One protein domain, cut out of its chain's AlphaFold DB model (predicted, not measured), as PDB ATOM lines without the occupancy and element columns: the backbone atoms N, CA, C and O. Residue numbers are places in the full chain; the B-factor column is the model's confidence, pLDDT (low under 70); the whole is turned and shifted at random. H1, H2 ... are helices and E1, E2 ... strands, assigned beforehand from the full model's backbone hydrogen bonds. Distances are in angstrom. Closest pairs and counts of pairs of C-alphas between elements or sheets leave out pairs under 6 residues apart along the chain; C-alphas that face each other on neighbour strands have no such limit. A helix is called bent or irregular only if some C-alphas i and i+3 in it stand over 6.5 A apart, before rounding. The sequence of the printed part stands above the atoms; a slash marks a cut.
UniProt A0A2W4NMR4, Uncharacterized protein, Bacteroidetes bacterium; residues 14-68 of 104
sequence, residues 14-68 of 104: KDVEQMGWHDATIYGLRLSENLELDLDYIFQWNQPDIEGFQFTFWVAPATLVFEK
ATOM      1  N   LYS A  14       5.674  35.309 157.117       90.94
ATOM      2  CA  LYS A  14       5.906  34.390 158.241       90.94
ATOM      3  C   LYS A  14       5.765  32.923 157.853       90.94
ATOM      4  O   LYS A  14       6.157  32.055 158.623       90.94
ATOM      5  N   ASP A  15       5.181  32.662 156.692       88.38
ATOM      6  CA  ASP A  15       4.838  31.331 156.223       88.38
ATOM      7  C   ASP A  15       5.725  30.864 155.062       88.38
ATOM      8  O   ASP A  15       5.506  29.783 154.522       88.38
ATOM      9  N   VAL A  16       6.713  31.663 154.648       85.12
ATOM     10  CA  VAL A  16       7.504  31.425 153.427       85.12
ATOM     11  C   VAL A  16       8.128  30.030 153.388       85.12
ATOM     12  O   VAL A  16       8.153  29.413 152.326       85.12
ATOM     13  N   GLU A  17       8.575  29.509 154.534       87.31
ATOM     14  CA  GLU A  17       9.207  28.185 154.641       87.31
ATOM     15  C   GLU A  17       8.258  27.018 154.331       87.31
ATOM     16  O   GLU A  17       8.711  25.945 153.945       87.31
ATOM     17  N   GLN A  18       6.948  27.214 154.491       88.25
ATOM     18  CA  GLN A  18       5.920  26.183 154.305       88.25
ATOM     19  C   GLN A  18       5.060  26.409 153.054       88.25
ATOM     20  O   GLN A  18       4.154  25.626 152.781       88.25
ATOM     21  N   MET A  19       5.305  27.482 152.299       88.62
ATOM     22  CA  MET A  19       4.514  27.819 151.122       88.62
ATOM     23  C   MET A  19       4.960  27.024 149.883       88.62
ATOM     24  O   MET A  19       6.127  27.069 149.500       88.62
ATOM     25  N   GLY A  20       4.014  26.414 149.165       88.75
ATOM     26  CA  GLY A  20       4.261  25.710 147.898       88.75
ATOM     27  C   GLY A  20       4.344  26.623 146.667       88.75
ATOM     28  O   GLY A  20       3.694  26.366 145.655       88.75
ATOM     29  N   TRP A  21       5.105  27.720 146.745       87.69
ATOM     30  CA  TRP A  21       5.221  28.708 145.658       87.69
ATOM     31  C   TRP A  21       6.382  28.442 144.687       87.69
ATOM     32  O   TRP A  21       6.359  28.940 143.566       87.69
ATOM     33  N   HIS A  22       7.400  27.688 145.108       86.31
ATOM     34  CA  HIS A  22       8.682  27.582 144.400       86.31
ATOM     35  C   HIS A  22       8.620  26.760 143.100       86.31
ATOM     36  O   HIS A  22       9.330  27.082 142.152       86.31
ATOM     37  N   ASP A  23       7.746  25.751 143.033       87.56
ATOM     38  CA  ASP A  23       7.581  24.878 141.855       87.56
ATOM     39  C   ASP A  23       6.304  25.201 141.062       87.56
ATOM     40  O   ASP A  23       5.886  24.451 140.177       87.56
ATOM     41  N   ALA A  24       5.662  26.323 141.389       90.88
ATOM     42  CA  ALA A  24       4.442  26.758 140.738       90.88
ATOM     43  C   ALA A  24       4.706  27.234 139.304       90.88
ATOM     44  O   ALA A  24       5.708  27.885 138.999       90.88
ATOM     45  N   THR A  25       3.750  26.960 138.416       91.44
ATOM     46  CA  THR A  25       3.760  27.549 137.073       91.44
ATOM     47  C   THR A  25       3.307  29.001 137.161       91.44
ATOM     48  O   THR A  25       2.229  29.272 137.685       91.44
ATOM     49  N   ILE A  26       4.118  29.920 136.633       92.75
ATOM     50  CA  ILE A  26       3.798  31.350 136.544       92.75
ATOM     51  C   ILE A  26       3.184  31.636 135.170       92.75
ATOM     52  O   ILE A  26       3.802  31.370 134.138       92.75
ATOM     53  N   TYR A  27       1.985  32.213 135.153       94.12
ATOM     54  CA  TYR A  27       1.246  32.584 133.939       94.12
ATOM     55  C   TYR A  27       1.362  34.067 133.598       94.12
ATOM     56  O   TYR A  27       1.270  34.450 132.430       94.12
ATOM     57  N   GLY A  28       1.572  34.904 134.610       93.69
ATOM     58  CA  GLY A  28       1.617  36.348 134.461       93.69
ATOM     59  C   GLY A  28       2.641  36.974 135.389       93.69
ATOM     60  O   GLY A  28       2.821  36.548 136.526       93.69
ATOM     61  N   LEU A  29       3.294  38.019 134.892       94.62
ATOM     62  CA  LEU A  29       4.180  38.867 135.673       94.62
ATOM     63  C   LEU A  29       3.774  40.318 135.449       94.62
ATOM     64  O   LEU A  29       3.684  40.781 134.308       94.62
ATOM     65  N   ARG A  30       3.573  41.049 136.544       95.69
ATOM     66  CA  ARG A  30       3.367  42.495 136.530       95.69
ATOM     67  C   ARG A  30       4.370  43.152 137.465       95.69
ATOM     68  O   ARG A  30       4.390  42.885 138.661       95.69
ATOM     69  N   LEU A  31       5.181  44.040 136.902       93.50
ATOM     70  CA  LEU A  31       6.125  44.861 137.649       93.50
ATOM     71  C   LEU A  31       5.641  46.315 137.633       93.50
ATOM     72  O   LEU A  31       5.592  46.946 136.577       93.50
ATOM     73  N   SER A  32       5.230  46.816 138.796       91.88
ATOM     74  CA  SER A  32       4.774  48.195 139.006       91.88
ATOM     75  C   SER A  32       5.436  48.780 140.261       91.88
ATOM     76  O   SER A  32       6.657  48.732 140.361       91.88
ATOM     77  N   GLU A  33       4.672  49.308 141.223       95.12
ATOM     78  CA  GLU A  33       5.206  49.534 142.575       95.12
ATOM     79  C   GLU A  33       5.510  48.208 143.276       95.12
ATOM     80  O   GLU A  33       6.487  48.117 144.003       95.12
ATOM     81  N   ASN A  34       4.698  47.182 143.026       96.62
ATOM     82  CA  ASN A  34       4.902  45.824 143.518       96.62
ATOM     83  C   ASN A  34       5.327  44.903 142.372       96.62
ATOM     84  O   ASN A  34       5.068  45.190 141.196       96.62
ATOM     85  N   LEU A  35       5.929  43.773 142.732       95.00
ATOM     86  CA  LEU A  35       6.052  42.624 141.846       95.00
ATOM     87  C   LEU A  35       4.894  41.669 142.138       95.00
ATOM     88  O   LEU A  35       4.771  41.165 143.249       95.00
ATOM     89  N   GLU A  36       4.067  41.420 141.133       96.88
ATOM     90  CA  GLU A  36       2.912  40.528 141.203       96.88
ATOM     91  C   GLU A  36       3.129  39.367 140.227       96.88
ATOM     92  O   GLU A  36       3.394  39.584 139.038       96.88
ATOM     93  N   LEU A  37       3.027  38.141 140.735       95.38
ATOM     94  CA  LEU A  37       3.139  36.903 139.973       95.38
ATOM     95  C   LEU A  37       1.805  36.164 140.042       95.38
ATOM     96  O   LEU A  37       1.334  35.845 141.131       95.38
ATOM     97  N   ASP A  38       1.213  35.897 138.885       97.25
ATOM     98  CA  ASP A  38       0.017  35.064 138.754       97.25
ATOM     99  C   ASP A  38       0.446  33.614 138.522       97.25
ATOM    100  O   ASP A  38       1.209  33.346 137.588       97.25
ATOM    101  N   LEU A  39       0.027  32.700 139.397       95.69
ATOM    102  CA  LEU A  39       0.555  31.337 139.450       95.69
ATOM    103  C   LEU A  39      -0.465  30.307 139.944       95.69
ATOM    104  O   LEU A  39      -1.397  30.632 140.678       95.69
ATOM    105  N   ASP A  40      -0.238  29.043 139.591       95.12
ATOM    106  CA  ASP A  40      -0.944  27.900 140.182       95.12
ATOM    107  C   ASP A  40      -0.258  27.488 141.488       95.12
ATOM    108  O   ASP A  40       0.749  26.777 141.479       95.12
ATOM    109  N   TYR A  41      -0.775  27.965 142.621       93.50
ATOM    110  CA  TYR A  41      -0.179  27.703 143.930       93.50
ATOM    111  C   TYR A  41      -0.369  26.243 144.310       93.50
ATOM    112  O   TYR A  41      -1.487  25.731 144.242       93.50
ATOM    113  N   ILE A  42       0.707  25.583 144.740       92.69
ATOM    114  CA  ILE A  42       0.680  24.174 145.120       92.69
ATOM    115  C   ILE A  42       0.347  24.065 146.606       92.69
ATOM    116  O   ILE A  42       1.137  24.454 147.462       92.69
ATOM    117  N   PHE A  43      -0.811  23.488 146.914       90.38
ATOM    118  CA  PHE A  43      -1.233  23.210 148.288       90.38
ATOM    119  C   PHE A  43      -0.652  21.895 148.797       90.38
ATOM    120  O   PHE A  43      -0.177  21.808 149.924       90.38
ATOM    121  N   GLN A  44      -0.649  20.869 147.944       87.88
ATOM    122  CA  GLN A  44      -0.201  19.543 148.338       87.88
ATOM    123  C   GLN A  44       0.435  18.785 147.178       87.88
ATOM    124  O   GLN A  44      -0.069  18.770 146.053       87.88
ATOM    125  N   TRP A  45       1.514  18.083 147.513       89.88
ATOM    126  CA  TRP A  45       2.161  17.087 146.672       89.88
ATOM    127  C   TRP A  45       1.549  15.723 146.977       89.88
ATOM    128  O   TRP A  45       1.643  15.222 148.097       89.88
ATOM    129  N   ASN A  46       0.916  15.111 145.985       88.44
ATOM    130  CA  ASN A  46       0.368  13.770 146.107       88.44
ATOM    131  C   ASN A  46       1.413  12.766 145.637       88.44
ATOM    132  O   ASN A  46       1.783  12.739 144.456       88.44
ATOM    133  N   GLN A  47       1.872  11.931 146.565       87.44
ATOM    134  CA  GLN A  47       2.758  10.826 146.240       87.44
ATOM    135  C   GLN A  47       2.001   9.794 145.388       87.44
ATOM    136  O   GLN A  47       0.856   9.471 145.708       87.44
ATOM    137  N   PRO A  48       2.603   9.286 144.300       88.19
ATOM    138  CA  PRO A  48       1.980   8.232 143.515       88.19
ATOM    139  C   PRO A  48       1.877   6.938 144.329       88.19
ATOM    140  O   PRO A  48       2.809   6.573 145.045       88.19
ATOM    141  N   ASP A  49       0.782   6.200 144.142       85.44
ATOM    142  CA  ASP A  49       0.556   4.905 144.804       85.44
ATOM    143  C   ASP A  49       1.565   3.822 144.381       85.44
ATOM    144  O   ASP A  49       1.714   2.797 145.045       85.44
ATOM    145  N   ILE A  50       2.248   4.027 143.250       88.88
ATOM    146  CA  ILE A  50       3.226   3.103 142.679       88.88
ATOM    147  C   ILE A  50       4.562   3.833 142.533       88.88
ATOM    148  O   ILE A  50       4.643   4.881 141.888       88.88
ATOM    149  N   GLU A  51       5.624   3.253 143.094       84.62
ATOM    150  CA  GLU A  51       6.982   3.785 142.965       84.62
ATOM    151  C   GLU A  51       7.403   3.909 141.490       84.62
ATOM    152  O   GLU A  51       7.198   3.004 140.681       84.62
ATOM    153  N   GLY A  52       8.002   5.050 141.140       83.75
ATOM    154  CA  GLY A  52       8.463   5.357 139.781       83.75
ATOM    155  C   GLY A  52       7.458   6.112 138.903       83.75
ATOM    156  O   GLY A  52       7.822   6.522 137.801       83.75
ATOM    157  N   PHE A  53       6.227   6.339 139.369       86.62
ATOM    158  CA  PHE A  53       5.276   7.227 138.693       86.62
ATOM    159  C   PHE A  53       5.510   8.701 139.049       86.62
ATOM    160  O   PHE A  53       6.224   9.037 139.991       86.62
ATOM    161  N   GLN A  54       4.917   9.594 138.256       86.06
ATOM    162  CA  GLN A  54       4.996  11.037 138.468       86.06
ATOM    163  C   GLN A  54       4.117  11.490 139.641       86.06
ATOM    164  O   GLN A  54       3.019  10.967 139.842       86.06
ATOM    165  N   PHE A  55       4.588  12.493 140.381       87.06
ATOM    166  CA  PHE A  55       3.783  13.189 141.381       87.06
ATOM    167  C   PHE A  55       2.605  13.912 140.721       87.06
ATOM    168  O   PHE A  55       2.682  14.339 139.567       87.06
ATOM    169  N   THR A  56       1.516  14.057 141.471       89.19
ATOM    170  CA  THR A  56       0.414  14.958 141.108       89.19
ATOM    171  C   THR A  56       0.261  16.026 142.180       89.19
ATOM    172  O   THR A  56       0.738  15.851 143.301       89.19
ATOM    173  N   PHE A  57      -0.390  17.136 141.849       90.31
ATOM    174  CA  PHE A  57      -0.439  18.306 142.720       90.31
ATOM    175  C   PHE A  57      -1.875  18.793 142.879       90.31
ATOM    176  O   PHE A  57      -2.633  18.822 141.907       90.31
ATOM    177  N   TRP A  58      -2.233  19.196 144.097       91.69
ATOM    178  CA  TRP A  58      -3.405  20.036 144.326       91.69
ATOM    179  C   TRP A  58      -2.993  21.483 144.139       91.69
ATOM    180  O   TRP A  58      -2.133  21.977 144.871       91.69
ATOM    181  N   VAL A  59      -3.599  22.142 143.157       92.62
ATOM    182  CA  VAL A  59      -3.282  23.525 142.806       92.62
ATOM    183  C   VAL A  59      -4.532  24.388 142.735       92.62
ATOM    184  O   VAL A  59      -5.618  23.889 142.435       92.62
ATOM    185  N   ALA A  60      -4.375  25.686 142.986       91.81
ATOM    186  CA  ALA A  60      -5.393  26.689 142.685       91.81
ATOM    187  C   ALA A  60      -4.734  28.010 142.250       91.81
ATOM    188  O   ALA A  60      -3.612  28.296 142.676       91.81
ATOM    189  N   PRO A  61      -5.425  28.830 141.440       94.56
ATOM    190  CA  PRO A  61      -4.901  30.118 141.005       94.56
ATOM    191  C   PRO A  61      -4.687  31.051 142.199       94.56
ATOM    192  O   PRO A  61      -5.557  31.187 143.066       94.56
ATOM    193  N   ALA A  62      -3.537  31.714 142.225       95.00
ATOM    194  CA  ALA A  62      -3.161  32.661 143.259       95.00
ATOM    195  C   ALA A  62      -2.273  33.775 142.696       95.00
ATOM    196  O   ALA A  62      -1.608  33.625 141.673       95.00
ATOM    197  N   THR A  63      -2.214  34.890 143.423       95.94
ATOM    198  CA  THR A  63      -1.279  35.977 143.135       95.94
ATOM    199  C   THR A  63      -0.269  36.091 144.268       95.94
ATOM    200  O   THR A  63      -0.641  36.383 145.405       95.94
ATOM    201  N   LEU A  64       1.011  35.885 143.963       94.94
ATOM    202  CA  LEU A  64       2.110  36.170 144.881       94.94
ATOM    203  C   LEU A  64       2.565  37.613 144.677       94.94
ATOM    204  O   LEU A  64       2.909  38.014 143.566       94.94
ATOM    205  N   VAL A  65       2.561  38.389 145.758       95.31
ATOM    206  CA  VAL A  65       2.903  39.811 145.732       95.31
ATOM    207  C   VAL A  65       4.133  40.048 146.594       95.31
ATOM    208  O   VAL A  65       4.116  39.775 147.791       95.31
ATOM    209  N   PHE A  66       5.181  40.600 145.992       93.50
ATOM    210  CA  PHE A  66       6.286  41.212 146.718       93.50
ATOM    211  C   PHE A  66       6.042  42.717 146.750       93.50
ATOM    212  O   PHE A  66       6.013  43.384 145.708       93.50
ATOM    213  N   GLU A  67       5.828  43.249 147.949       94.94
ATOM    214  CA  GLU A  67       5.543  44.666 148.137       94.94
ATOM    215  C   GLU A  67       6.819  45.496 147.982       94.94
ATOM    216  O   GLU A  67       7.785  45.303 148.719       94.94
ATOM    217  N   LYS A  68       6.813  46.434 147.027       95.50
ATOM    218  CA  LYS A  68       7.872  47.440 146.823       95.50
ATOM    219  C   LYS A  68       9.302  46.888 146.906       95.50
ATOM    220  O   LYS A  68      10.106  47.414 147.680       95.50
TER     221      LYS A  68
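This is residues 14 to 68 of the 104 residues of an uncharacterized protein of Bacteroidetes bacterium (UniProt A0A2W4NMR4). What shape? It is a long, strongly twisted meander of antiparallel strands, E1, E2, E3 in order. Helix H1 comes first, to one side. Overall? The printed 55 residues are mostly strand and loose, radius of gyration of the C-alphas 13.8 A, spans 46 by 25 by 15 A.

Which strands? E2, residues 35 to 46, is 29.7 A long. E3, residues 56 to 66, is 27.5 A long, ending at C-alpha (6.286, 41.212, 146.718). E1 is residues 26 to 31. Which helix? H1, residues 14 to 18, starts at C-alpha (5.906, 34.390, 158.241) and is irregular: C-alphas 14 and 17 are 7.9 A apart.

Pairing? In hairpin E2 and E3, N 37 is 2.8 A from O 64, within hydrogen-bond range. And H1? It is apart from E2 and E3. Its O i to N i+4 pairs within range are 0 of 1, its i+3 pairs 1 of 2.

Any cut? The printed part has no cut or long link. Low pLDDT? No printed residue is under 70.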